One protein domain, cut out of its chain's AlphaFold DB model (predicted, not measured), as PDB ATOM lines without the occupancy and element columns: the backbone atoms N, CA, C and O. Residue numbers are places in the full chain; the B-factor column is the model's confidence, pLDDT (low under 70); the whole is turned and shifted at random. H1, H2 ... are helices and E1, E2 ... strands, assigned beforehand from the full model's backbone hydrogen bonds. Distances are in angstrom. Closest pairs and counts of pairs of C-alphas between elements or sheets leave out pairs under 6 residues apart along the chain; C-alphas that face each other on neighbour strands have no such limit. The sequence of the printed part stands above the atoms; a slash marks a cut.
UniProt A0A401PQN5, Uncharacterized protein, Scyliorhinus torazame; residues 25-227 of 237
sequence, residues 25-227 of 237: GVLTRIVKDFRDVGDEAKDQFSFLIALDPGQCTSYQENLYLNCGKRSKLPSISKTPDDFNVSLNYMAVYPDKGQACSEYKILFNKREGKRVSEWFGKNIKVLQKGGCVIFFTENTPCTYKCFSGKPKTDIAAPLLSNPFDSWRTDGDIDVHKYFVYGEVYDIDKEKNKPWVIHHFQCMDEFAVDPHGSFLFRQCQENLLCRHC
ATOM      1  N   GLY A  25     141.577 -93.595 186.540       87.38
ATOM      2  CA  GLY A  25     140.304 -93.273 185.898       87.38
ATOM      3  C   GLY A  25     139.682 -91.968 186.404       87.38
ATOM      4  O   GLY A  25     139.062 -91.250 185.617       87.38
ATOM      5  N   VAL A  26     139.897 -91.606 187.675       91.06
ATOM      6  CA  VAL A  26     139.560 -90.268 188.197       91.06
ATOM      7  C   VAL A  26     140.426 -89.216 187.510       91.06
ATOM      8  O   VAL A  26     139.889 -88.226 187.015       91.06
ATOM      9  N   LEU A  27     141.740 -89.445 187.410       90.50
ATOM     10  CA  LEU A  27     142.654 -88.536 186.715       90.50
ATOM     11  C   LEU A  27     142.246 -88.333 185.248       90.50
ATOM     12  O   LEU A  27     142.072 -87.198 184.805       90.50
ATOM     13  N   THR A  28     142.037 -89.435 184.524       88.50
ATOM     14  CA  THR A  28     141.597 -89.443 183.120       88.50
ATOM     15  C   THR A  28     140.307 -88.647 182.943       88.50
ATOM     16  O   THR A  28     140.202 -87.814 182.042       88.50
ATOM     17  N   ARG A  29     139.327 -88.853 183.831       90.31
ATOM     18  CA  ARG A  29     138.073 -88.102 183.806       90.31
ATOM     19  C   ARG A  29     138.292 -86.612 184.046       90.31
ATOM     20  O   ARG A  29     137.745 -85.818 183.297       90.31
ATOM     21  N   ILE A  30     139.076 -86.228 185.051       93.50
ATOM     22  CA  ILE A  30     139.313 -84.810 185.357       93.50
ATOM     23  C   ILE A  30     139.945 -84.104 184.159       93.50
ATOM     24  O   ILE A  30     139.483 -83.032 183.775       93.50
ATOM     25  N   VAL A  31     140.974 -84.707 183.556       91.62
ATOM     26  CA  VAL A  31     141.634 -84.155 182.364       91.62
ATOM     27  C   VAL A  31     140.642 -84.031 181.209       91.62
ATOM     28  O   VAL A  31     140.590 -82.985 180.563       91.62
ATOM     29  N   LYS A  32     139.808 -85.056 180.988       90.50
ATOM     30  CA  LYS A  32     138.742 -85.018 179.984       90.50
ATOM     31  C   LYS A  32     137.747 -83.884 180.237       90.50
ATOM     32  O   LYS A  32     137.517 -83.088 179.340       90.50
ATOM     33  N   ASP A  33     137.220 -83.764 181.451       92.81
ATOM     34  CA  ASP A  33     136.230 -82.747 181.819       92.81
ATOM     35  C   ASP A  33     136.774 -81.318 181.591       92.81
ATOM     36  O   ASP A  33     136.022 -80.428 181.197       92.81
ATOM     37  N   PHE A  34     138.079 -81.077 181.801       93.38
ATOM     38  CA  PHE A  34     138.721 -79.795 181.471       93.38
ATOM     39  C   PHE A  34     138.922 -79.587 179.966       93.38
ATOM     40  O   PHE A  34     138.690 -78.478 179.487       93.38
ATOM     41  N   ARG A  35     139.329 -80.621 179.218       89.50
ATOM     42  CA  ARG A  35     139.458 -80.539 177.754       89.50
ATOM     43  C   ARG A  35     138.103 -80.319 177.074       89.50
ATOM     44  O   ARG A  35     138.028 -79.502 176.166       89.50
ATOM     45  N   ASP A  36     137.035 -80.944 177.572       90.75
ATOM     46  CA  ASP A  36     135.666 -80.817 177.046       90.75
ATOM     47  C   ASP A  36     135.103 -79.385 177.176       90.75
ATOM     48  O   ASP A  36     134.247 -78.979 176.390       90.75
ATOM     49  N   VAL A  37     135.572 -78.601 178.157       91.81
ATOM     50  CA  VAL A  37     135.206 -77.176 178.321       91.81
ATOM     51  C   VAL A  37     136.278 -76.214 177.800       91.81
ATOM     52  O   VAL A  37     136.139 -74.991 177.936       91.81
ATOM     53  N   GLY A  38     137.365 -76.761 177.259       84.62
ATOM     54  CA  GLY A  38     138.463 -76.016 176.675       84.62
ATOM     55  C   GLY A  38     138.019 -75.242 175.440       84.62
ATOM     56  O   GLY A  38     137.227 -75.704 174.627       84.62
ATOM     57  N   ASP A  39     138.535 -74.029 175.308       79.44
ATOM     58  CA  ASP A  39     138.394 -73.228 174.102       79.44
ATOM     59  C   ASP A  39     139.403 -73.734 173.070       79.44
ATOM     60  O   ASP A  39     140.603 -73.487 173.223       79.44
ATOM     61  N   GLU A  40     138.913 -74.426 172.037       66.88
ATOM     62  CA  GLU A  40     139.732 -74.935 170.929       66.88
ATOM     63  C   GLU A  40     140.625 -73.841 170.323       66.88
ATOM     64  O   GLU A  40     141.733 -74.127 169.903       66.88
ATOM     65  N   ALA A  41     140.217 -72.566 170.343       62.19
ATOM     66  CA  ALA A  41     141.019 -71.471 169.794       62.19
ATOM     67  C   ALA A  41     142.208 -71.046 170.679       62.19
ATOM     68  O   ALA A  41     142.954 -70.134 170.308       62.19
ATOM     69  N   LYS A  42     142.345 -71.609 171.885       63.28
ATOM     70  CA  LYS A  42     143.419 -71.266 172.828       63.28
ATOM     71  C   LYS A  42     144.485 -72.345 172.978       63.28
ATOM     72  O   LYS A  42     145.470 -72.044 173.650       63.28
ATOM     73  N   ASP A  43     144.290 -73.531 172.390       71.31
ATOM     74  CA  ASP A  43     145.203 -74.693 172.284       71.31
ATOM     75  C   ASP A  43     145.906 -75.176 173.573       71.31
ATOM     76  O   ASP A  43     146.649 -76.153 173.565       71.31
ATOM     77  N   GLN A  44     145.709 -74.501 174.704       83.06
ATOM     78  CA  GLN A  44     146.475 -74.704 175.920       83.06
ATOM     79  C   GLN A  44     145.696 -74.211 177.139       83.06
ATOM     80  O   GLN A  44     145.118 -73.120 177.149       83.06
ATOM     81  N   PHE A  45     145.758 -74.981 178.218       90.56
ATOM     82  CA  PHE A  45     145.372 -74.546 179.552       90.56
ATOM     83  C   PHE A  45     146.195 -75.293 180.605       90.56
ATOM     84  O   PHE A  45     146.892 -76.273 180.337       90.56
ATOM     85  N   SER A  46     146.110 -74.810 181.838       92.31
ATOM     86  CA  SER A  46     146.641 -75.502 183.006       92.31
ATOM     87  C   SER A  46     145.635 -75.392 184.132       92.31
ATOM     88  O   SER A  46     144.934 -74.382 184.243       92.31
ATOM     89  N   PHE A  47     145.578 -76.410 184.981       95.31
ATOM     90  CA  PHE A  47     144.723 -76.391 186.156       95.31
ATOM     91  C   PHE A  47     145.431 -76.934 187.381       95.31
ATOM     92  O   PHE A  47     146.331 -77.758 187.297       95.31
ATOM     93  N   LEU A  48     144.968 -76.488 188.534       94.38
ATOM     94  CA  LEU A  48     145.349 -76.990 189.835       94.38
ATOM     95  C   LEU A  48     144.060 -77.371 190.561       94.38
ATOM     96  O   LEU A  48     143.182 -76.524 190.702       94.38
ATOM     97  N   ILE A  49     143.915 -78.626 190.980       95.38
ATOM     98  CA  ILE A  49     142.718 -79.136 191.662       95.38
ATOM     99  C   ILE A  49     143.102 -79.941 192.896       95.38
ATOM    100  O   ILE A  49     144.004 -80.767 192.853       95.38
ATOM    101  N   ALA A  50     142.394 -79.695 193.989       92.88
ATOM    102  CA  ALA A  50     142.480 -80.421 195.237       92.88
ATOM    103  C   ALA A  50     141.227 -81.278 195.424       92.88
ATOM    104  O   ALA A  50     140.100 -80.807 195.241       92.88
ATOM    105  N   LEU A  51     141.438 -82.526 195.812       92.62
ATOM    106  CA  LEU A  51     140.410 -83.536 196.001       92.62
ATOM    107  C   LEU A  51     140.497 -84.062 197.429       92.62
ATOM    108  O   LEU A  51     141.592 -84.279 197.951       92.62
ATOM    109  N   ASP A  52     139.340 -84.271 198.052       90.56
ATOM    110  CA  ASP A  52     139.282 -85.021 199.306       90.56
ATOM    111  C   ASP A  52     139.597 -86.521 199.070       90.56
ATOM    112  O   ASP A  52     139.595 -86.981 197.922       90.56
ATOM    113  N   PRO A  53     139.853 -87.317 200.126       89.25
ATOM    114  CA  PRO A  53     140.223 -88.730 199.980       89.25
ATOM    115  C   PRO A  53     139.216 -89.570 199.171       89.25
ATOM    116  O   PRO A  53     139.599 -90.436 198.381       89.25
ATOM    117  N   GLY A  54     137.916 -89.291 199.317       89.31
ATOM    118  CA  GLY A  54     136.870 -89.995 198.574       89.31
ATOM    119  C   GLY A  54     136.870 -89.623 197.094       89.31
ATOM    120  O   GLY A  54     136.652 -90.478 196.236       89.31
ATOM    121  N   GLN A  55     137.161 -88.364 196.780       91.81
ATOM    122  CA  GLN A  55     137.277 -87.874 195.409       91.81
ATOM    123  C   GLN A  55     138.545 -88.361 194.698       91.81
ATOM    124  O   GLN A  55     138.529 -88.461 193.477       91.81
ATOM    125  N   CYS A  56     139.612 -88.715 195.420       90.19
ATOM    126  CA  CYS A  56     140.816 -89.307 194.820       90.19
ATOM    127  C   CYS A  56     140.570 -90.715 194.252       90.19
ATOM    128  O   CYS A  56     141.243 -91.123 193.308       90.19
ATOM    129  N   THR A  57     139.590 -91.453 194.784       88.81
ATOM    130  CA  THR A  57     139.322 -92.850 194.390       88.81
ATOM    131  C   THR A  57     137.982 -93.090 193.719       88.81
ATOM    132  O   THR A  57     137.820 -94.095 193.026       88.81
ATOM    133  N   SER A  58     137.008 -92.202 193.915       85.62
ATOM    134  CA  SER A  58     135.631 -92.413 193.479       85.62
ATOM    135  C   SER A  58     135.220 -91.489 192.335       85.62
ATOM    136  O   SER A  58     135.488 -90.291 192.333       85.62
ATOM    137  N   TYR A  59     134.450 -92.033 191.394       75.38
ATOM    138  CA  TYR A  59     133.913 -91.339 190.219       75.38
ATOM    139  C   TYR A  59     132.690 -90.452 190.528       75.38
ATOM    140  O   TYR A  59     131.753 -90.379 189.731       75.38
ATOM    141  N   GLN A  60     132.639 -89.766 191.670       75.38
ATOM    142  CA  GLN A  60     131.450 -88.986 192.049       75.38
ATOM    143  C   GLN A  60     131.187 -87.783 191.114       75.38
ATOM    144  O   GLN A  60     132.087 -87.256 190.463       75.38
ATOM    145  N   GLU A  61     129.929 -87.338 191.008       68.81
ATOM    146  CA  GLU A  61     129.501 -86.321 190.022       68.81
ATOM    147  C   GLU A  61     129.804 -84.857 190.406       68.81
ATOM    148  O   GLU A  61     129.679 -83.977 189.561       68.81
ATOM    149  N   ASN A  62     130.212 -84.563 191.646       72.12
ATOM    150  CA  ASN A  62     130.381 -83.187 192.146       72.12
ATOM    151  C   ASN A  62     131.837 -82.873 192.523       72.12
ATOM    152  O   ASN A  62     132.134 -82.590 193.685       72.12
ATOM    153  N   LEU A  63     132.737 -82.945 191.541       85.69
ATOM    154  CA  LEU A  63     134.172 -82.714 191.740       85.69
ATOM    155  C   LEU A  63     134.546 -81.228 191.777       85.69
ATOM    156  O   LEU A  63     135.505 -80.875 192.449       85.69
ATOM    157  N   TYR A  64     133.805 -80.355 191.093       93.81
ATOM    158  CA  TYR A  64     134.234 -78.974 190.859       93.81
ATOM    159  C   TYR A  64     133.506 -77.987 191.766       93.81
ATOM    160  O   TYR A  64     132.282 -77.861 191.716       93.81
ATOM    161  N   LEU A  65     134.272 -77.254 192.570       92.81
ATOM    162  CA  LEU A  65     133.799 -76.236 193.497       92.81
ATOM    163  C   LEU A  65     134.455 -74.890 193.175       92.81
ATOM    164  O   LEU A  65     135.679 -74.766 193.210       92.81
ATOM    165  N   ASN A  66     133.636 -73.868 192.926       90.44
ATOM    166  CA  ASN A  66     134.069 -72.474 192.815       90.44
ATOM    167  C   ASN A  66     133.022 -71.572 193.482       90.44
ATOM    168  O   ASN A  66     131.826 -71.715 193.218       90.44
ATOM    169  N   CYS A  67     133.447 -70.657 194.360       88.56
ATOM    170  CA  CYS A  67     132.539 -69.790 195.121       88.56
ATOM    171  C   CYS A  67     131.475 -70.583 195.919       88.56
ATOM    172  O   CYS A  67     130.303 -70.210 195.972       88.56
ATOM    173  N   GLY A  68     131.841 -71.747 196.469       87.31
ATOM    174  CA  GLY A  68     130.910 -72.631 197.182       87.31
ATOM    175  C   GLY A  68     129.859 -73.331 196.304       87.31
ATOM    176  O   GLY A  68     129.086 -74.139 196.819       87.31
ATOM    177  N   LYS A  69     129.825 -73.071 194.990       90.00
ATOM    178  CA  LYS A  69     128.905 -73.717 194.048       90.00
ATOM    179  C   LYS A  69     129.542 -74.967 193.458       90.00
ATOM    180  O   LYS A  69     130.643 -74.906 192.912       90.00
ATOM    181  N   ARG A  70     128.835 -76.091 193.579       92.00
ATOM    182  CA  ARG A  70     129.210 -77.368 192.963       92.00
ATOM    183  C   ARG A  70     128.770 -77.389 191.502       92.00
ATOM    184  O   ARG A  70     127.668 -76.940 191.191       92.00
ATOM    185  N   SER A  71     129.614 -77.932 190.639       92.19
ATOM    186  CA  SER A  71     129.335 -78.136 189.221       92.19
ATOM    187  C   SER A  71     129.768 -79.533 188.784       92.19
ATOM    188  O   SER A  71     130.696 -80.112 189.353       92.19
ATOM    189  N   LYS A  72     129.097 -80.050 187.749       90.19
ATOM    190  CA  LYS A  72     129.482 -81.289 187.062       90.19
ATOM    191  C   LYS A  72     130.704 -81.105 186.167       90.19
ATOM    192  O   LYS A  72     131.458 -82.049 185.996       90.19
ATOM    193  N   LEU A  73     130.883 -79.899 185.626       92.62
ATOM    194  CA  LEU A  73     131.990 -79.536 184.743       92.62
ATOM    195  C   LEU A  73     132.773 -78.344 185.307       92.62
ATOM    196  O   LEU A  73     132.177 -77.486 185.978       92.62
ATOM    197  N   PRO A  74     134.084 -78.263 185.043       95.19
ATOM    198  CA  PRO A  74     134.885 -77.125 185.453       95.19
ATOM    199  C   PRO A  74     134.647 -75.904 184.555       95.19
ATOM    200  O   PRO A  74     133.959 -75.954 183.540       95.19
ATOM    201  N   SER A  75     135.258 -74.783 184.932       94.69
ATOM    202  CA  SER A  75     135.391 -73.593 184.093       94.69
ATOM    203  C   SER A  75     136.852 -73.168 184.011       94.69
ATOM    204  O   SER A  75     137.547 -73.179 185.026       94.69
ATOM    205  N   ILE A  76     137.297 -72.721 182.839       95.25
ATOM    206  CA  ILE A  76     138.651 -72.198 182.631       95.25
ATOM    207  C   ILE A  76     138.566 -70.684 182.445       95.25
ATOM    208  O   ILE A  76     137.803 -70.188 181.615       95.25
ATOM    209  N   SER A  77     139.345 -69.938 183.225       93.81
ATOM    210  CA  SER A  77     139.363 -68.476 183.180       93.81
ATOM    211  C   SER A  77     140.578 -67.938 182.410       93.81
ATOM    212  O   SER A  77     141.565 -68.625 182.167       93.81
ATOM    213  N   LYS A  78     140.525 -66.667 182.012       90.25
ATOM    214  CA  LYS A  78     141.696 -65.925 181.533       90.25
ATOM    215  C   LYS A  78     142.644 -65.526 182.668       90.25
ATOM    216  O   LYS A  78     143.834 -65.370 182.412       90.25
ATOM    217  N   THR A  79     142.148 -65.337 183.891       90.50
ATOM    218  CA  THR A  79     142.932 -64.853 185.033       90.50
ATOM    219  C   THR A  79     142.622 -65.644 186.309       90.50
ATOM    220  O   THR A  79     141.464 -65.968 186.568       90.50
ATOM    221  N   PRO A  80     143.625 -65.931 187.159       90.06
ATOM    222  CA  PRO A  80     143.398 -66.509 188.483       90.06
ATOM    223  C   PRO A  80     142.421 -65.716 189.366       90.06
ATOM    224  O   PRO A  80     141.847 -66.291 190.288       90.06
ATOM    225  N   ASP A  81     142.229 -64.420 189.108       91.00
ATOM    226  CA  ASP A  81     141.364 -63.544 189.910       91.00
ATOM    227  C   ASP A  81     139.866 -63.859 189.769       91.00
ATOM    228  O   ASP A  81     139.096 -63.551 190.677       91.00
ATOM    229  N   ASP A  82     139.453 -64.547 188.699       91.75
ATOM    230  CA  ASP A  82     138.046 -64.928 188.491       91.75
ATOM    231  C   ASP A  82     137.594 -66.069 189.425       91.75
ATOM    232  O   ASP A  82     136.399 -66.348 189.567       91.75
ATOM    233  N   PHE A  83     138.538 -66.750 190.079       90.56
ATOM    234  CA  PHE A  83     138.235 -67.786 191.063       90.56
ATOM    235  C   PHE A  83     137.980 -67.161 192.431       90.56
ATOM    236  O   PHE A  83     138.733 -66.307 192.887       90.56
ATOM    237  N   ASN A  84     136.940 -67.600 193.133       88.25
ATOM    238  CA  ASN A  84     136.602 -67.075 194.458       88.25
ATOM    239  C   ASN A  84     136.924 -68.092 195.544       88.25
ATOM    240  O   ASN A  84     136.900 -69.290 195.286       88.25
ATOM    241  N   VAL A  85     137.163 -67.614 196.770       88.00
ATOM    242  CA  VAL A  85     137.371 -68.463 197.956       88.00
ATOM    243  C   VAL A  85     136.274 -69.527 198.103       88.00
ATOM    244  O   VAL A  85     135.164 -69.378 197.588       88.00
ATOM    245  N   SER A  86     136.550 -70.589 198.866       88.06
ATOM    246  CA  SER A  86     135.700 -71.795 198.889       88.06
ATOM    247  C   SER A  86     135.648 -72.471 197.517       88.06
ATOM    248  O   SER A  86     134.576 -72.781 196.996       88.06
ATOM    249  N   LEU A  87     136.831 -72.664 196.941       92.31
ATOM    250  CA  LEU A  87     137.066 -73.426 195.727       92.31
ATOM    251  C   LEU A  87     137.843 -74.704 196.047       92.31
ATOM    252  O   LEU A  87     138.449 -74.821 197.115       92.31
ATOM    253  N   ASN A  88     137.877 -75.627 195.094       94.25
ATOM    254  CA  ASN A  88     138.835 -76.729 195.104       94.25
ATOM    255  C   ASN A  88     139.644 -76.831 193.809       94.25
ATOM    256  O   ASN A  88     140.503 -77.696 193.723       94.25
ATOM    257  N   TYR A  89     139.418 -75.959 192.824       95.81
ATOM    258  CA  TYR A  89     140.231 -75.924 191.616       95.81
ATOM    259  C   TYR A  89     140.406 -74.507 191.066       95.81
ATOM    260  O   TYR A  89     139.556 -73.637 191.256       95.81
ATOM    261  N   MET A  90     141.492 -74.306 190.332       95.31
ATOM    262  CA  MET A  90     141.706 -73.177 189.437       95.31
ATOM    263  C   MET A  90     142.151 -73.691 188.087       95.31
ATOM    264  O   MET A  90     142.982 -74.588 188.024       95.31
ATOM    265  N   ALA A  91     141.661 -73.086 187.016       95.62
ATOM    266  CA  ALA A  91     142.106 -73.393 185.668       95.62
ATOM    267  C   ALA A  91     142.214 -72.122 184.845       95.62
ATOM    268  O   ALA A  91     141.324 -71.269 184.877       95.62
ATOM    269  N   VAL A  92     143.317 -71.988 184.119       93.94
ATOM    270  CA  VAL A  92     143.648 -70.758 183.408       93.94
ATOM    271  C   VAL A  92     144.129 -71.027 181.994       93.94
ATOM    272  O   VAL A  92     144.878 -71.967 181.737       93.94
ATOM    273  N   TYR A  93     143.720 -70.144 181.091       91.44
ATOM    274  CA  TYR A  93     144.255 -70.028 179.742       91.44
ATOM    275  C   TYR A  93     145.559 -69.217 179.719       91.44
ATOM    276  O   TYR A  93     145.767 -68.369 180.599       91.44
ATOM    277  N   PRO A  94     146.405 -69.392 178.690       84.50
ATOM    278  CA  PRO A  94     147.531 -68.500 178.429       84.50
ATOM    279  C   PRO A  94     147.073 -67.045 178.214       84.50
ATOM    280  O   PRO A  94     145.902 -66.768 177.935       84.50
ATOM    281  N   ASP A  95     147.987 -66.082 178.365       80.06
ATOM    282  CA  ASP A  95     147.727 -64.712 177.896       80.06
ATOM    283  C   ASP A  95     147.815 -64.635 176.369       80.06
ATOM    284  O   ASP A  95     148.467 -65.453 175.716       80.06
ATOM    285  N   LYS A  96     147.178 -63.613 175.784       69.06
ATOM    286  CA  LYS A  96     147.329 -63.324 174.354       69.06
ATOM    287  C   LYS A  96     148.810 -63.051 174.054       69.06
ATOM    288  O   LYS A  96     149.352 -62.078 174.569       69.06
ATOM    289  N   GLY A  97     149.434 -63.870 173.204       60.62
ATOM    290  CA  GLY A  97     150.818 -63.656 172.760       60.62
ATOM    291  C   GLY A  97     151.897 -64.523 173.423       60.62
ATOM    292  O   GLY A  97     153.016 -64.050 173.558       60.62
ATOM    293  N   GLN A  98     151.602 -65.791 173.743       59.66
ATOM    294  CA  GLN A  98     152.575 -66.854 174.090       59.66
ATOM    295  C   GLN A  98     153.021 -66.975 175.563       59.66
ATOM    296  O   GLN A  98     154.039 -67.607 175.839       59.66
ATOM    297  N   ALA A  99     152.276 -66.449 176.541       65.50
ATOM    298  CA  ALA A  99     152.552 -66.795 177.942       65.50
ATOM    299  C   ALA A  99     151.877 -68.123 178.299       65.50
ATOM    300  O   ALA A  99     150.654 -68.189 178.317       65.50
ATOM    301  N   CYS A 100     152.655 -69.158 178.605       79.81
ATOM    302  CA  CYS A 100     152.137 -70.485 178.932       79.81
ATOM    303  C   CYS A 100     151.244 -70.475 180.188       79.81
ATOM    304  O   CYS A 100     151.555 -69.809 181.176       79.81
ATOM    305  N   SER A 101     150.124 -71.194 180.160       86.88
ATOM    306  CA  SER A 101     149.090 -71.195 181.204       86.88
ATOM    307  C   SER A 101     149.601 -71.571 182.600       86.88
ATOM    308  O   SER A 101     149.209 -70.951 183.589       86.88
ATOM    309  N   GLU A 102     150.527 -72.519 182.703       85.56
ATOM    310  CA  GLU A 102     151.137 -72.970 183.957       85.56
ATOM    311  C   GLU A 102     151.907 -71.851 184.658       85.56
ATOM    312  O   GLU A 102     151.988 -71.822 185.890       85.56
ATOM    313  N   TYR A 103     152.428 -70.889 183.890       83.81
ATOM    314  CA  TYR A 103     153.175 -69.763 184.424       83.81
ATOM    315  C   TYR A 103     152.290 -68.927 185.349       83.81
ATOM    316  O   TYR A 103     152.728 -68.481 186.410       83.81
ATOM    317  N   LYS A 104     151.011 -68.774 184.992       87.06
ATOM    318  CA  LYS A 104     150.043 -68.039 185.808       87.06
ATOM    319  C   LYS A 104     149.789 -68.721 187.148       87.06
ATOM    320  O   LYS A 104     149.596 -68.036 188.143       87.06
ATOM    321  N   ILE A 105     149.802 -70.049 187.196       88.94
ATOM    322  CA  ILE A 105     149.592 -70.793 188.445       88.94
ATOM    323  C   ILE A 105     150.847 -70.733 189.324       88.94
ATOM    324  O   ILE A 105     150.752 -70.508 190.532       88.94
ATOM    325  N   LEU A 106     152.024 -70.906 188.721       83.94
ATOM    326  CA  LEU A 106     153.289 -71.019 189.446       83.94
ATOM    327  C   LEU A 106     153.877 -69.673 189.885       83.94
ATOM    328  O   LEU A 106     154.465 -69.581 190.965       83.94
ATOM    329  N   PHE A 107     153.752 -68.637 189.055       82.38
ATOM    330  CA  PHE A 107     154.551 -67.417 189.196       82.38
ATOM    331  C   PHE A 107     153.736 -66.133 189.317       82.38
ATOM    332  O   PHE A 107     154.220 -65.196 189.963       82.38
ATOM    333  N   ASN A 108     152.522 -66.061 188.757       87.00
ATOM    334  CA  ASN A 108     151.703 -64.865 188.953       87.00
ATOM    335  C   ASN A 108     151.339 -64.703 190.424       87.00
ATOM    336  O   ASN A 108     151.274 -65.663 191.201       87.00
ATOM    337  N   LYS A 109     151.099 -63.446 190.798       88.94
ATOM    338  CA  LYS A 109     150.681 -63.089 192.141       88.94
ATOM    339  C   LYS A 109     149.213 -62.708 192.175       88.94
ATOM    340  O   LYS A 109     148.747 -61.975 191.312       88.94
ATOM    341  N   ARG A 110     148.545 -63.135 193.238       88.19
ATOM    342  CA  ARG A 110     147.216 -62.707 193.648       88.19
ATOM    343  C   ARG A 110     147.279 -62.299 195.111       88.19
ATOM    344  O   ARG A 110     147.811 -63.039 195.936       88.19
ATOM    345  N   GLU A 111     146.786 -61.102 195.423       88.56
ATOM    346  CA  GLU A 111     146.809 -60.555 196.793       88.56
ATOM    347  C   GLU A 111     148.217 -60.613 197.431       88.56
ATOM    348  O   GLU A 111     148.399 -60.969 198.595       88.56
ATOM    349  N   GLY A 112     149.248 -60.321 196.630       87.06
ATOM    350  CA  GLY A 112     150.652 -60.322 197.056       87.06
ATOM    351  C   GLY A 112     151.320 -61.700 197.176       87.06
ATOM    352  O   GLY A 112     152.540 -61.749 197.344       87.06
ATOM    353  N   LYS A 113     150.578 -62.804 197.033       87.12
ATOM    354  CA  LYS A 113     151.065 -64.195 197.138       87.12
ATOM    355  C   LYS A 113     151.117 -64.867 195.777       87.12
ATOM    356  O   LYS A 113     150.387 -64.452 194.885       87.12
ATOM    357  N   ARG A 114     151.932 -65.915 195.605       87.56
ATOM    358  CA  ARG A 114     151.849 -66.751 194.388       87.56
ATOM    359  C   ARG A 114     150.442 -67.339 194.267       87.56
ATOM    360  O   ARG A 114     149.821 -67.639 195.283       87.56
ATOM    361  N   VAL A 115     149.937 -67.513 193.049       90.00
ATOM    362  CA  VAL A 115     148.589 -68.066 192.819       90.00
ATOM    363  C   VAL A 115     148.435 -69.448 193.450       90.00
ATOM    364  O   VAL A 115     147.450 -69.676 194.149       90.00
ATOM    365  N   SER A 116     149.427 -70.328 193.297       88.06
ATOM    366  CA  SER A 116     149.471 -71.607 194.013       88.06
ATOM    367  C   SER A 116     149.344 -71.420 195.529       88.06
ATOM    368  O   SER A 116     148.546 -72.099 196.172       88.06
ATOM    369  N   GLU A 117     150.083 -70.475 196.118       87.81
ATOM    370  CA  GLU A 117     150.066 -70.193 197.561       87.81
ATOM    371  C   GLU A 117     148.714 -69.664 198.040       87.81
ATOM    372  O   GLU A 117     148.196 -70.085 199.078       87.81
ATOM    373  N   TRP A 118     148.120 -68.760 197.267       90.44
ATOM    374  CA  TRP A 118     146.772 -68.273 197.516       90.44
ATOM    375  C   TRP A 118     145.760 -69.422 197.451       90.44
ATOM    376  O   TRP A 118     144.912 -69.534 198.336       90.44
ATOM    377  N   PHE A 119     145.875 -70.300 196.452       90.75
ATOM    378  CA  PHE A 119     145.029 -71.480 196.287       90.75
ATOM    379  C   PHE A 119     145.125 -72.387 197.518       90.75
ATOM    380  O   PHE A 119     144.110 -72.644 198.164       90.75
ATOM    381  N   GLY A 120     146.340 -72.752 197.936       86.62
ATOM    382  CA  GLY A 120     146.582 -73.589 199.114       86.62
ATOM    383  C   GLY A 120     145.958 -73.056 200.403       86.62
ATOM    384  O   GLY A 120     145.368 -73.818 201.162       86.62
ATOM    385  N   LYS A 121     146.012 -71.739 200.629       85.06
ATOM    386  CA  LYS A 121     145.412 -71.099 201.816       85.06
ATOM    387  C   LYS A 121     143.881 -71.098 201.814       85.06
ATOM    388  O   LYS A 121     143.278 -70.917 202.869       85.06
ATOM    389  N   ASN A 122     143.250 -71.271 200.653       85.88
ATOM    390  CA  ASN A 122     141.799 -71.158 200.482       85.88
ATOM    391  C   ASN A 122     141.087 -72.503 200.269       85.88
ATOM    392  O   ASN A 122     139.857 -72.531 200.144       85.88
ATOM    393  N   ILE A 123     141.827 -73.611 200.265       86.12
ATOM    394  CA  ILE A 123     141.282 -74.958 200.103       86.12
ATOM    395  C   ILE A 123     140.967 -75.568 201.453       86.12
ATOM    396  O   ILE A 123     141.833 -75.749 202.302       86.12
ATOM    397  N   LYS A 124     139.704 -75.954 201.621       82.69
ATOM    398  CA  LYS A 124     139.232 -76.649 202.823       82.69
ATOM    399  C   LYS A 124     139.116 -78.160 202.633       82.69
ATOM    400  O   LYS A 124     139.047 -78.878 203.623       82.69
ATOM    401  N   VAL A 125     139.101 -78.648 201.387       81.81
ATOM    402  CA  VAL A 125     138.877 -80.078 201.102       81.81
ATOM    403  C   VAL A 125     140.044 -80.971 201.537       81.81
ATOM    404  O   VAL A 125     139.820 -82.132 201.844       81.81
ATOM    405  N   LEU A 126     141.252 -80.413 201.674       81.50
ATOM    406  CA  LEU A 126     142.458 -81.147 202.080       81.50
ATOM    407  C   LEU A 126     142.630 -81.284 203.603       81.50
ATOM    408  O   LEU A 126     143.614 -81.854 204.058       81.50
ATOM    409  N   GLN A 127     141.691 -80.781 204.417       79.19
ATOM    410  CA  GLN A 127     141.795 -80.831 205.888       79.19
ATOM    411  C   GLN A 127     141.852 -82.252 206.465       79.19
ATOM    412  O   GLN A 127     142.206 -82.412 207.627       79.19
ATOM    413  N   LYS A 128     141.460 -83.267 205.689       80.69
ATOM    414  CA  LYS A 128     141.487 -84.688 206.073       80.69
ATOM    415  C   LYS A 128     142.382 -85.513 205.145       80.69
ATOM    416  O   LYS A 128     142.168 -86.712 204.999       80.69
ATOM    417  N   GLY A 129     143.332 -84.856 204.489       84.00
ATOM    418  CA  GLY A 129     144.191 -85.454 203.478       84.00
ATOM    419  C   GLY A 129     143.533 -85.422 202.109       84.00
ATOM    420  O   GLY A 129     142.553 -84.703 201.895       84.00
ATOM    421  N   GLY A 130     144.078 -86.200 201.181       88.75
ATOM    422  CA  GLY A 130     143.552 -86.335 199.826       88.75
ATOM    423  C   GLY A 130     144.653 -86.212 198.789       88.75
ATOM    424  O   GLY A 130     145.771 -86.680 199.007       88.75
ATOM    425  N   CYS A 131     144.345 -85.584 197.661       88.44
ATOM    426  CA  CYS A 131     145.291 -85.450 196.569       88.44
ATOM    427  C   CYS A 131     145.165 -84.102 195.862       88.44
ATOM    428  O   CYS A 131     144.089 -83.506 195.783       88.44
ATOM    429  N   VAL A 132     146.286 -83.610 195.343       90.81
ATOM    430  CA  VAL A 132     146.347 -82.396 194.532       90.81
ATOM    431  C   VAL A 132     146.944 -82.720 193.182       90.81
ATOM    432  O   VAL A 132     148.006 -83.324 193.099       90.81
ATOM    433  N   ILE A 133     146.276 -82.285 192.125       92.19
ATOM    434  CA  ILE A 133     146.707 -82.461 190.746       92.19
ATOM    435  C   ILE A 133     147.039 -81.086 190.190       92.19
ATOM    436  O   ILE A 133     146.171 -80.212 190.128       92.19
ATOM    437  N   PHE A 134     148.280 -80.905 189.760       92.19
ATOM    438  CA  PHE A 134     148.676 -79.803 188.904       92.19
ATOM    439  C   PHE A 134     148.848 -80.333 187.483       92.19
ATOM    440  O   PHE A 134     149.772 -81.096 187.219       92.19
ATOM    441  N   PHE A 135     147.952 -79.933 186.587       91.69
ATOM    442  CA  PHE A 135     147.986 -80.288 185.179       91.69
ATOM    443  C   PHE A 135     148.443 -79.127 184.299       91.69
ATOM    444  O   PHE A 135     148.055 -77.972 184.509       91.69
ATOM    445  N   THR A 136     149.186 -79.454 183.250       88.00
ATOM    446  CA  THR A 136     149.520 -78.546 182.156       88.00
ATOM    447  C   THR A 136     149.513 -79.284 180.827       88.00
ATOM    448  O   THR A 136     149.948 -80.425 180.746       88.00
ATOM    449  N   GLU A 137     149.045 -78.640 179.765       82.81
ATOM    450  CA  GLU A 137     149.105 -79.228 178.424       82.81
ATOM    451  C   GLU A 137     150.553 -79.383 177.907       82.81
ATOM    452  O   GLU A 137     150.829 -80.233 177.065       82.81
ATOM    453  N   ASN A 138     151.516 -78.617 178.436       77.69
ATOM    454  CA  ASN A 138     152.893 -78.682 177.945       77.69
ATOM    455  C   ASN A 138     153.719 -79.755 178.627       77.69
ATOM    456  O   ASN A 138     153.828 -79.808 179.853       77.69
ATOM    457  N   THR A 139     154.449 -80.498 177.805       73.38
ATOM    458  CA  THR A 139     155.497 -81.370 178.306       73.38
ATOM    459  C   THR A 139     156.636 -80.548 178.926       73.38
ATOM    460  O   THR A 139     157.140 -79.602 178.298       73.38
ATOM    461  N   PRO A 140     157.103 -80.916 180.132       65.62
ATOM    462  CA  PRO A 140     158.263 -80.285 180.748       65.62
ATOM    463  C   PRO A 140     159.574 -80.616 180.012       65.62
ATOM    464  O   PRO A 140     160.589 -79.963 180.235       65.62
ATOM    465  N   CYS A 141     159.547 -81.576 179.079       60.75
ATOM    466  CA  CYS A 141     160.672 -81.932 178.215       60.75
ATOM    467  C   CYS A 141     161.064 -80.838 177.206       60.75
ATOM    468  O   CYS A 141     162.094 -80.971 176.540       60.75
ATOM    469  N   THR A 142     160.238 -79.799 177.027       56.53
ATOM    470  CA  THR A 142     160.455 -78.751 176.020       56.53
ATOM    471  C   THR A 142     160.722 -77.396 176.675       56.53
ATOM    472  O   THR A 142     160.066 -77.014 177.638       56.53
ATOM    473  N   TYR A 143     161.648 -76.614 176.113       56.53
ATOM    474  CA  TYR A 143     161.968 -75.253 176.580       56.53
ATOM    475  C   TYR A 143     160.871 -74.203 176.295       56.53
ATOM    476  O   TYR A 143     161.080 -73.020 176.560       56.53
ATOM    477  N   LYS A 144     159.739 -74.589 175.682       59.19
ATOM    478  CA  LYS A 144     158.730 -73.646 175.160       59.19
ATOM    479  C   LYS A 144     157.938 -72.993 176.284       59.19
ATOM    480  O   LYS A 144     157.721 -71.784 176.285       59.19
ATOM    481  N   CYS A 145     157.508 -73.816 177.227       64.62
ATOM    482  CA  CYS A 145     156.736 -73.391 178.370       64.62
ATOM    483  C   CYS A 145     157.528 -73.616 179.647       64.62
ATOM    484  O   CYS A 145     158.625 -74.149 179.595       64.62
ATOM    485  N   PHE A 146     157.058 -73.092 180.773       61.16
ATOM    486  CA  PHE A 146     157.784 -73.033 182.052       61.16
ATOM    487  C   PHE A 146     158.843 -71.939 182.229       61.16
ATOM    488  O   PHE A 146     159.161 -71.616 183.374       61.16
ATOM    489  N   SER A 147     159.301 -71.268 181.170       45.41
ATOM    490  CA  SER A 147     159.964 -69.967 181.310       45.41
ATOM    491  C   SER A 147     160.249 -69.292 179.982       45.41
ATOM    492  O   SER A 147     160.852 -69.899 179.108       45.41
ATOM    493  N   GLY A 148     160.027 -67.981 179.898       44.09
ATOM    494  CA  GLY A 148     160.662 -67.119 178.888       44.09
ATOM    495  C   GLY A 148     162.192 -67.001 179.040       44.09
ATOM    496  O   GLY A 148     162.753 -65.939 178.792       44.09
ATOM    497  N   LYS A 149     162.870 -68.051 179.523       46.47
ATOM    498  CA  LYS A 149     164.319 -68.168 179.688       46.47
ATOM    499  C   LYS A 149     164.775 -69.535 179.157       46.47
ATOM    500  O   LYS A 149     164.075 -70.518 179.351       46.47
ATOM    501  N   PRO A 150     165.974 -69.631 178.565       45.91
ATOM    502  CA  PRO A 150     166.475 -70.867 177.953       45.91
ATOM    503  C   PRO A 150     166.786 -72.004 178.943       45.91
ATOM    504  O   PRO A 150     167.116 -73.099 178.510       45.91
ATOM    505  N   LYS A 151     166.732 -71.762 180.260       48.75
ATOM    506  CA  LYS A 151     166.937 -72.762 181.319       48.75
ATOM    507  C   LYS A 151     166.173 -72.322 182.566       48.75
ATOM    508  O   LYS A 151     166.667 -71.459 183.290       48.75
ATOM    509  N   THR A 152     164.993 -72.876 182.822       52.91
ATOM    510  CA  THR A 152     164.374 -72.751 184.148       52.91
ATOM    511  C   THR A 152     163.941 -74.109 184.638       52.91
ATOM    512  O   THR A 152     163.354 -74.899 183.907       52.91
ATOM    513  N   ASP A 153     164.276 -74.337 185.896       56.84
ATOM    514  CA  ASP A 153     163.933 -75.508 186.666       56.84
ATOM    515  C   ASP A 153     162.489 -75.392 187.179       56.84
ATOM    516  O   ASP A 153     162.157 -74.463 187.924       56.84
ATOM    517  N   ILE A 154     161.624 -76.318 186.762       61.38
ATOM    518  CA  ILE A 154     160.256 -76.425 187.285       61.38
ATOM    519  C   ILE A 154     160.201 -77.169 188.611       61.38
ATOM    520  O   ILE A 154     159.215 -77.027 189.334       61.38
ATOM    521  N   ALA A 155     161.249 -77.925 188.948       62.09
ATOM    522  CA  ALA A 155     161.334 -78.604 190.224       62.09
ATOM    523  C   ALA A 155     161.343 -77.562 191.341       62.09
ATOM    524  O   ALA A 155     160.534 -77.669 192.251       62.09
ATOM    525  N   ALA A 156     162.129 -76.485 191.238       65.12
ATOM    526  CA  ALA A 156     162.165 -75.451 192.275       65.12
ATOM    527  C   ALA A 156     160.771 -74.894 192.675       65.12
ATOM    528  O   ALA A 156     160.460 -74.911 193.867       65.12
ATOM    529  N   PRO A 157     159.888 -74.440 191.759       69.06
ATOM    530  CA  PRO A 157     158.513 -74.076 192.108       69.06
ATOM    531  C   PRO A 157     157.695 -75.211 192.737       69.06
ATOM    532  O   PRO A 157     156.999 -74.950 193.717       69.06
ATOM    533  N   LEU A 158     157.786 -76.438 192.209       73.12
ATOM    534  CA  LEU A 158     157.043 -77.614 192.693       73.12
ATOM    535  C   LEU A 158     157.530 -78.116 194.064       73.12
ATOM    536  O   LEU A 158     156.744 -78.651 194.838       73.12
ATOM    537  N   LEU A 159     158.806 -77.908 194.383       68.81
ATOM    538  CA  LEU A 159     159.451 -78.262 195.651       68.81
ATOM    539  C   LEU A 159     159.333 -77.152 196.708       68.81
ATOM    540  O   LEU A 159     159.805 -77.319 197.828       68.81
ATOM    541  N   SER A 160     158.742 -76.006 196.358       66.56
ATOM    542  CA  SER A 160     158.659 -74.828 197.227       66.56
ATOM    543  C   SER A 160     157.244 -74.551 197.724       66.56
ATOM    544  O   SER A 160     156.256 -75.093 197.222       66.56
ATOM    545  N   ASN A 161     157.138 -73.636 198.686       62.78
ATOM    546  CA  ASN A 161     155.864 -73.112 199.163       62.78
ATOM    547  C   ASN A 161     154.949 -72.645 198.014       62.78
ATOM    548  O   ASN A 161     155.388 -71.902 197.123       62.78
ATOM    549  N   PRO A 162     153.662 -73.047 198.037       66.12
ATOM    550  CA  PRO A 162     152.953 -73.736 199.134       66.12
ATOM    551  C   PRO A 162     152.991 -75.270 199.087       66.12
ATOM    552  O   PRO A 162     152.398 -75.910 199.952       66.12
ATOM    553  N   PHE A 163     153.578 -75.877 198.059       75.31
ATOM    554  CA  PHE A 163     153.449 -77.315 197.840       75.31
ATOM    555  C   PHE A 163     154.204 -78.117 198.898       75.31
ATOM    556  O   PHE A 163     153.726 -79.165 199.327       75.31
ATOM    557  N   ASP A 164     155.330 -77.595 199.385       68.94
ATOM    558  CA  ASP A 164     156.025 -78.119 200.565       68.94
ATOM    559  C   ASP A 164     155.178 -77.993 201.849       68.94
ATOM    560  O   ASP A 164     155.255 -78.866 202.698       68.94
ATOM    561  N   SER A 165     154.329 -76.968 201.984       67.62
ATOM    562  CA  SER A 165     153.483 -76.722 203.162       67.62
ATOM    563  C   SER A 165     152.219 -77.571 203.192       67.62
ATOM    564  O   SER A 165     151.580 -77.703 204.232       67.62
ATOM    565  N   TRP A 166     151.865 -78.198 202.070       71.94
ATOM    566  CA  TRP A 166     150.882 -79.281 202.034       71.94
ATOM    567  C   TRP A 166     151.548 -80.572 202.502       71.94
ATOM    568  O   TRP A 166     151.603 -81.572 201.788       71.94
ATOM    569  N   ARG A 167     152.187 -80.480 203.663       59.25
ATOM    570  CA  ARG A 167     152.915 -81.547 204.320       59.25
ATOM    571  C   ARG A 167     152.010 -82.249 205.311       59.25
ATOM    572  O   ARG A 167     151.135 -81.648 205.931       59.25
ATOM    573  N   THR A 168     152.356 -83.508 205.503       51.00
ATOM    574  CA  THR A 168     152.140 -84.332 206.688       51.00
ATOM    575  C   THR A 168     152.819 -83.733 207.925       51.00
ATOM    576  O   THR A 168     153.681 -84.365 208.528       51.00
ATOM    577  N   ASP A 169     152.466 -82.516 208.329       40.91
ATOM    578  CA  ASP A 169     152.850 -82.018 209.652       40.91
ATOM    579  C   ASP A 169     151.723 -82.387 210.629       40.91
ATOM    580  O   ASP A 169     150.817 -81.602 210.903       40.91
ATOM    581  N   GLY A 170     151.765 -83.643 211.101       49.38
ATOM    582  CA  GLY A 170     150.826 -84.216 212.076       49.38
ATOM    583  C   GLY A 170     149.744 -85.140 211.494       49.38
ATOM    584  O   GLY A 170     148.562 -84.862 211.659       49.38
ATOM    585  N   ASP A 171     150.145 -86.254 210.869       54.34
ATOM    586  CA  ASP A 171     149.289 -87.410 210.506       54.34
ATOM    587  C   ASP A 171     148.292 -87.246 209.337       54.34
ATOM    588  O   ASP A 171     147.439 -88.112 209.139       54.34
ATOM    589  N   ILE A 172     148.376 -86.181 208.530       63.47
ATOM    590  CA  ILE A 172     147.461 -85.978 207.390       63.47
ATOM    591  C   ILE A 172     148.235 -85.912 206.073       63.47
ATOM    592  O   ILE A 172     148.880 -84.910 205.770       63.47
ATOM    593  N   ASP A 173     148.163 -86.990 205.293       76.19
ATOM    594  CA  ASP A 173     148.898 -87.133 204.036       76.19
ATOM    595  C   ASP A 173     148.118 -86.541 202.837       76.19
ATOM    596  O   ASP A 173     146.888 -86.645 202.736       76.19
ATOM    597  N   VAL A 174     148.833 -85.857 201.941       82.81
ATOM    598  CA  VAL A 174     148.293 -85.250 200.715       82.81
ATOM    599  C   VAL A 174     149.186 -85.648 199.551       82.81
ATOM    600  O   VAL A 174     150.305 -85.150 199.410       82.81
ATOM    601  N   HIS A 175     148.669 -86.504 198.670       83.69
ATOM    602  CA  HIS A 175     149.402 -86.968 197.494       83.69
ATOM    603  C   HIS A 175     149.371 -85.910 196.400       83.69
ATOM    604  O   HIS A 175     148.317 -85.430 195.991       83.69
ATOM    605  N   LYS A 176     150.538 -85.525 195.904       84.81
ATOM    606  CA  LYS A 176     150.679 -84.448 194.922       84.81
ATOM    607  C   LYS A 176     151.023 -85.061 193.578       84.81
ATOM    608  O   LYS A 176     151.917 -85.893 193.509       84.81
ATOM    609  N   TYR A 177     150.346 -84.644 192.518       84.25
ATOM    610  CA  TYR A 177     150.521 -85.158 191.165       84.25
ATOM    611  C   TYR A 177     150.838 -84.013 190.212       84.25
ATOM    612  O   TYR A 177     150.075 -83.051 190.122       84.25
ATOM    613  N   PHE A 178     151.968 -84.106 189.518       84.81
ATOM    614  CA  PHE A 178     152.304 -83.222 188.413       84.81
ATOM    615  C   PHE A 178     152.001 -83.975 187.127       84.81
ATOM    616  O   PHE A 178     152.628 -84.987 186.812       84.81
ATOM    617  N   VAL A 179     150.986 -83.505 186.420       86.38
ATOM    618  CA  VAL A 179     150.421 -84.173 185.258       86.38
ATOM    619  C   VAL A 179     150.660 -83.293 184.048       86.38
ATOM    620  O   VAL A 179     150.410 -82.090 184.095       86.38
ATOM    621  N   TYR A 180     151.139 -83.871 182.959       82.44
ATOM    622  CA  TYR A 180     151.381 -83.110 181.743       82.44
ATOM    623  C   TYR A 180     150.812 -83.802 180.508       82.44
ATOM    624  O   TYR A 180     150.785 -85.031 180.415       82.44
ATOM    625  N   GLY A 181     150.327 -82.986 179.579       77.38
ATOM    626  CA  GLY A 181     149.952 -83.398 178.238       77.38
ATOM    627  C   GLY A 181     151.155 -83.471 177.299       77.38
ATOM    628  O   GLY A 181     152.266 -83.020 177.596       77.38
ATOM    629  N   GLU A 182     150.911 -84.044 176.131       67.19
ATOM    630  CA  GLU A 182     151.815 -84.022 174.991       67.19
ATOM    631  C   GLU A 182     151.381 -82.900 174.037       67.19
ATOM    632  O   GLU A 182     150.710 -83.162 173.049       67.19
ATOM    633  N   VAL A 183     151.695 -81.628 174.317       58.78
ATOM    634  CA  VAL A 183     151.480 -80.578 173.299       58.78
ATOM    635  C   VAL A 183     152.724 -80.391 172.436       58.78
ATOM    636  O   VAL A 183     153.650 -79.638 172.751       58.78
ATOM    637  N   TYR A 184     152.700 -81.100 171.307       54.53
ATOM    638  CA  TYR A 184     153.553 -80.926 170.136       54.53
ATOM    639  C   TYR A 184     152.884 -79.964 169.152       54.53
ATOM    640  O   TYR A 184     152.092 -80.379 168.314       54.53
ATOM    641  N   ASP A 185     153.226 -78.673 169.209       45.12
ATOM    642  CA  ASP A 185     152.795 -77.747 168.148       45.12
ATOM    643  C   ASP A 185     153.817 -76.641 167.848       45.12
ATOM    644  O   ASP A 185     153.560 -75.439 167.931       45.12
ATOM    645  N   ILE A 186     155.052 -77.067 167.565       42.03
ATOM    646  CA  ILE A 186     156.050 -76.267 166.824       42.03
ATOM    647  C   ILE A 186     156.675 -77.067 165.667       42.03
ATOM    648  O   ILE A 186     157.233 -76.480 164.746       42.03
ATOM    649  N   ASP A 187     156.500 -78.390 165.627       37.09
ATOM    650  CA  ASP A 187     157.247 -79.243 164.700       37.09
ATOM    651  C   ASP A 187     156.473 -79.719 163.468       37.09
ATOM    652  O   ASP A 187     156.968 -80.548 162.709       37.09
ATOM    653  N   LYS A 188     155.286 -79.159 163.199       44.03
ATOM    654  CA  LYS A 188     154.641 -79.411 161.907       44.03
ATOM    655  C   LYS A 188     155.382 -78.777 160.735       44.03
ATOM    656  O   LYS A 188     155.202 -79.279 159.633       44.03
ATOM    657  N   GLU A 189     156.245 -77.768 160.927       42.75
ATOM    658  CA  GLU A 189     156.953 -77.196 159.769       42.75
ATOM    659  C   GLU A 189     158.410 -76.730 159.899       42.75
ATOM    660  O   GLU A 189     159.011 -76.565 158.839       42.75
ATOM    661  N   LYS A 190     159.053 -76.541 161.060       42.50
ATOM    662  CA  LYS A 190     160.504 -76.230 161.072       42.50
ATOM    663  C   LYS A 190     161.154 -76.398 162.449       42.50
ATOM    664  O   LYS A 190     160.855 -75.641 163.364       42.50
ATOM    665  N   ASN A 191     162.196 -77.229 162.461       42.41
ATOM    666  CA  ASN A 191     163.206 -77.423 163.506       42.41
ATOM    667  C   ASN A 191     162.766 -78.239 164.723       42.41
ATOM    668  O   ASN A 191     162.267 -77.684 165.698       42.41
ATOM    669  N   LYS A 192     163.148 -79.526 164.661       41.81
ATOM    670  CA  LYS A 192     163.126 -80.515 165.742       41.81
ATOM    671  C   LYS A 192     163.267 -79.854 167.120       41.81
ATOM    672  O   LYS A 192     164.250 -79.125 167.318       41.81
ATOM    673  N   PRO A 193     162.356 -80.104 168.079       41.22
ATOM    674  CA  PRO A 193     162.480 -79.562 169.417       41.22
ATOM    675  C   PRO A 193     163.822 -79.996 169.998       41.22
ATOM    676  O   PRO A 193     164.219 -81.157 169.907       41.22
ATOM    677  N   TRP A 194     164.532 -79.051 170.607       40.69
ATOM    678  CA  TRP A 194     165.672 -79.375 171.452       40.69
ATOM    679  C   TRP A 194     165.121 -80.073 172.695       40.69
ATOM    680  O   TRP A 194     164.691 -79.417 173.644       40.69
ATOM    681  N   VAL A 195     165.060 -81.402 172.639       42.59
ATOM    682  CA  VAL A 195     164.628 -82.254 173.745       42.59
ATOM    683  C   VAL A 195     165.624 -82.095 174.889       42.59
ATOM    684  O   VAL A 195     166.832 -82.285 174.720       42.59
ATOM    685  N   ILE A 196     165.128 -81.741 176.073       41.97
ATOM    686  CA  ILE A 196     165.952 -81.741 177.276       41.97
ATOM    687  C   ILE A 196     166.164 -83.197 177.693       41.97
ATOM    688  O   ILE A 196     165.345 -83.768 178.404       41.97
ATOM    689  N   HIS A 197     167.306 -83.788 177.329       38.25
ATOM    690  CA  HIS A 197     167.740 -85.080 177.890       38.25
ATOM    691  C   HIS A 197     167.915 -85.039 179.425       38.25
ATOM    692  O   HIS A 197     167.966 -86.076 180.068       38.25
ATOM    693  N   HIS A 198     167.979 -83.838 180.013       36.25
ATOM    694  CA  HIS A 198     168.049 -83.567 181.457       36.25
ATOM    695  C   HIS A 198     166.683 -83.313 182.120       36.25
ATOM    696  O   HIS A 198     166.633 -82.935 183.283       36.25
ATOM    697  N   PHE A 199     165.576 -83.559 181.413       38.69
ATOM    698  CA  PHE A 199     164.369 -84.039 182.082       38.69
ATOM    699  C   PHE A 199     164.470 -85.563 182.285       38.69
ATOM    700  O   PHE A 199     163.463 -86.262 182.299       38.69
ATOM    701  N   GLN A 200     165.694 -86.089 182.476       40.50
ATOM    702  CA  GLN A 200     165.930 -87.121 183.480       40.50
ATOM    703  C   GLN A 200     165.215 -86.622 184.725       40.50
ATOM    704  O   GLN A 200     165.718 -85.735 185.411       40.50
ATOM    705  N   CYS A 201     163.958 -87.051 184.887       37.78
ATOM    706  CA  CYS A 201     163.128 -86.736 186.029       37.78
ATOM    707  C   CYS A 201     164.036 -86.840 187.231       37.78
ATOM    708  O   CYS A 201     164.490 -87.952 187.463       37.78
ATOM    709  N   MET A 202     164.340 -85.698 187.863       41.75
ATOM    710  CA  MET A 202     164.939 -85.610 189.186       41.75
ATOM    711  C   MET A 202     165.836 -86.821 189.471       41.75
ATOM    712  O   MET A 202     165.279 -87.804 189.952       41.75
ATOM    713  N   ASP A 203     167.136 -86.758 189.109       33.66
ATOM    714  CA  ASP A 203     168.198 -87.775 189.319       33.66
ATOM    715  C   ASP A 203     167.856 -88.810 190.396       33.66
ATOM    716  O   ASP A 203     167.248 -88.441 191.382       33.66
ATOM    717  N   GLU A 204     168.330 -90.057 190.315       36.66
ATOM    718  CA  GLU A 204     168.086 -91.184 191.256       36.66
ATOM    719  C   GLU A 204     168.112 -90.880 192.789       36.66
ATOM    720  O   GLU A 204     167.709 -91.721 193.591       36.66
ATOM    721  N   PHE A 205     168.513 -89.674 193.202       35.81
ATOM    722  CA  PHE A 205     168.511 -89.090 194.546       35.81
ATOM    723  C   PHE A 205     167.485 -87.960 194.819       35.81
ATOM    724  O   PHE A 205     167.437 -87.454 195.936       35.81
ATOM    725  N   ALA A 206     166.675 -87.543 193.847       37.00
ATOM    726  CA  ALA A 206     165.625 -86.529 193.967       37.00
ATOM    727  C   ALA A 206     164.214 -87.151 193.971       37.00
ATOM    728  O   ALA A 206     163.198 -86.465 193.840       37.00
ATOM    729  N   VAL A 207     164.143 -88.448 194.294       37.28
ATOM    730  CA  VAL A 207     163.155 -88.879 195.285       37.28
ATOM    731  C   VAL A 207     163.488 -88.105 196.552       37.28
ATOM    732  O   VAL A 207     164.337 -88.519 197.337       37.28
ATOM    733  N   ASP A 208     162.849 -86.951 196.726       39.75
ATOM    734  CA  ASP A 208     162.740 -86.373 198.050       39.75
ATOM    735  C   ASP A 208     162.147 -87.478 198.941       39.75
ATOM    736  O   ASP A 208     161.025 -87.928 198.669       39.75
ATOM    737  N   PRO A 209     162.854 -87.944 199.985       38.88
ATOM    738  CA  PRO A 209     162.269 -88.845 200.971       38.88
ATOM    739  C   PRO A 209     161.002 -88.257 201.636       38.88
ATOM    740  O   PRO A 209     160.344 -88.963 202.397       38.88
ATOM    741  N   HIS A 210     160.636 -87.000 201.335       43.31
ATOM    742  CA  HIS A 210     159.460 -86.271 201.813       43.31
ATOM    743  C   HIS A 210     158.319 -86.031 200.791       43.31
ATOM    744  O   HIS A 210     157.430 -85.230 201.081       43.31
ATOM    745  N   GLY A 211     158.272 -86.707 199.632       49.84
ATOM    746  CA  GLY A 211     157.024 -86.827 198.843       49.84
ATOM    747  C   GLY A 211     156.500 -85.527 198.207       49.84
ATOM    748  O   GLY A 211     155.401 -85.057 198.508       49.84
ATOM    749  N   SER A 212     157.276 -84.924 197.306       66.44
ATOM    750  CA  SER A 212     156.929 -83.622 196.732       66.44
ATOM    751  C   SER A 212     155.927 -83.683 195.573       66.44
ATOM    752  O   SER A 212     154.940 -82.968 195.644       66.44
ATOM    753  N   PHE A 213     156.095 -84.530 194.551       72.00
ATOM    754  CA  PHE A 213     155.111 -84.731 193.469       72.00
ATOM    755  C   PHE A 213     155.337 -86.069 192.735       72.00
ATOM    756  O   PHE A 213     156.465 -86.410 192.387       72.00
ATOM    757  N   LEU A 214     154.260 -86.797 192.431       76.94
ATOM    758  CA  LEU A 214     154.220 -87.935 191.513       76.94
ATOM    759  C   LEU A 214     153.986 -87.439 190.083       76.94
ATOM    760  O   LEU A 214     153.031 -86.712 189.820       76.94
ATOM    761  N   PHE A 215     154.836 -87.847 189.147       75.56
ATOM    762  CA  PHE A 215     154.737 -87.421 187.752       75.56
ATOM    763  C   PHE A 215     153.847 -88.378 186.943       75.56
ATOM    764  O   PHE A 215     153.902 -89.603 187.105       75.56
ATOM    765  N   ARG A 216     152.999 -87.810 186.082       77.31
ATOM    766  CA  ARG A 216     152.085 -88.537 185.187       77.31
ATOM    767  C   ARG A 216     152.070 -87.879 183.811       77.31
ATOM    768  O   ARG A 216     152.008 -86.653 183.718       77.31
ATOM    769  N   GLN A 217     152.028 -88.689 182.761       77.06
ATOM    770  CA  GLN A 217     151.827 -88.224 181.388       77.06
ATOM    771  C   GLN A 217     150.422 -88.602 180.919       77.06
ATOM    772  O   GLN A 217     150.010 -89.747 181.100       77.06
ATOM    773  N   CYS A 218     149.706 -87.676 180.284       76.50
ATOM    774  CA  CYS A 218     148.440 -87.950 179.606       76.50
ATOM    775  C   CYS A 218     148.624 -87.881 178.088       76.50
ATOM    776  O   CYS A 218     149.052 -86.862 177.547       76.50
ATOM    777  N   GLN A 219     148.288 -88.977 177.413       71.44
ATOM    778  CA  GLN A 219     148.370 -89.103 175.957       71.44
ATOM    779  C   GLN A 219     147.224 -88.350 175.253       71.44
ATOM    780  O   GLN A 219     146.230 -87.966 175.878       71.44
ATOM    781  N   GLU A 220     147.325 -88.172 173.930       62.03
ATOM    782  CA  GLU A 220     146.259 -87.575 173.101       62.03
ATOM    783  C   GLU A 220     144.902 -88.284 173.283       62.03
ATOM    784  O   GLU A 220     143.859 -87.638 173.341       62.03
ATOM    785  N   ASN A 221     144.914 -89.606 173.483       59.72
ATOM    786  CA  ASN A 221     143.728 -90.427 173.759       59.72
ATOM    787  C   ASN A 221     143.242 -90.372 175.226       59.72
ATOM    788  O   ASN A 221     142.441 -91.215 175.636       59.72
ATOM    789  N   LEU A 222     143.712 -89.389 176.005       67.62
ATOM    790  CA  LEU A 222     143.339 -89.082 177.394       67.62
ATOM    791  C   LEU A 222     143.731 -90.133 178.436       67.62
ATOM    792  O   LEU A 222     143.438 -89.946 179.615       67.62
ATOM    793  N   LEU A 223     144.421 -91.207 178.048       72.31
ATOM    794  CA  LEU A 223     144.954 -92.160 179.013       72.31
ATOM    795  C   LEU A 223     146.139 -91.527 179.740       72.31
ATOM    796  O   LEU A 223     147.175 -91.245 179.134       72.31
ATOM    797  N   CYS A 224     145.980 -91.331 181.046       74.25
ATOM    798  CA  CYS A 224     147.053 -90.875 181.913       74.25
ATOM    799  C   CYS A 224     147.778 -92.079 182.514       74.25
ATOM    800  O   CYS A 224     147.145 -92.975 183.069       74.25
ATOM    801  N   ARG A 225     149.104 -92.116 182.381       69.19
ATOM    802  CA  ARG A 225     149.946 -93.217 182.854       69.19
ATOM    803  C   ARG A 225     150.997 -92.703 183.822       69.19
ATOM    804  O   ARG A 225     151.436 -91.552 183.756       69.19
ATOM    805  N   HIS A 226     151.378 -93.578 184.743       65.69
ATOM    806  CA  HIS A 226     152.583 -93.403 185.537       65.69
ATOM    807  C   HIS A 226     153.779 -93.335 184.601       65.69
ATOM    808  O   HIS A 226     153.903 -94.205 183.748       65.69
ATOM    809  N   CYS A 227     154.640 -92.336 184.783       60.06
ATOM    810  CA  CYS A 227     155.923 -92.332 184.101       60.06
ATOM    811  C   CYS A 227     156.792 -93.437 184.720       60.06
ATOM    812  O   CYS A 227     157.169 -93.329 185.892       60.06
TER     813      CYS A 227
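This is residues 25 to 227 of the 237 residues of an uncharacterized protein of Scyliorhinus torazame (UniProt A0A401PQN5). With little regular structure, this is a twisted mixed sheet, E4 E1 E5 E6 E7 E8, with H3 and H4 on one face, H1 and H2 on the other. Five named helices and eight named strands hold 74 of 203 printed residues, a mixed class. The whole is compact, spanning 48 by 41 by 36 A, radius of gyration of the C-alphas 16.3 A.

E1, residues 46 to 51, is antiparallel to E4, residues 89 to 92; N 48 and O 90 are 2.8 A apart. H3, residues 101 to 106, touches H4, residues 115 to 122; the closest C-alphas, of Ile 105 and Val 115, are 5.3 A apart. E5, residues 130 to 136, is parallel to E6, residues 174 to 181; N 177 and O 132 are 2.7 A apart.

H1, residues 25 to 36, begins at C-alpha 25 (140.304, -93.273, 185.898). E8, residues 224 to 226, ends at C-alpha 226 (152.583, -93.403, 185.537).

The printed part has no cut; residues 182 to 212 are under pLDDT 70.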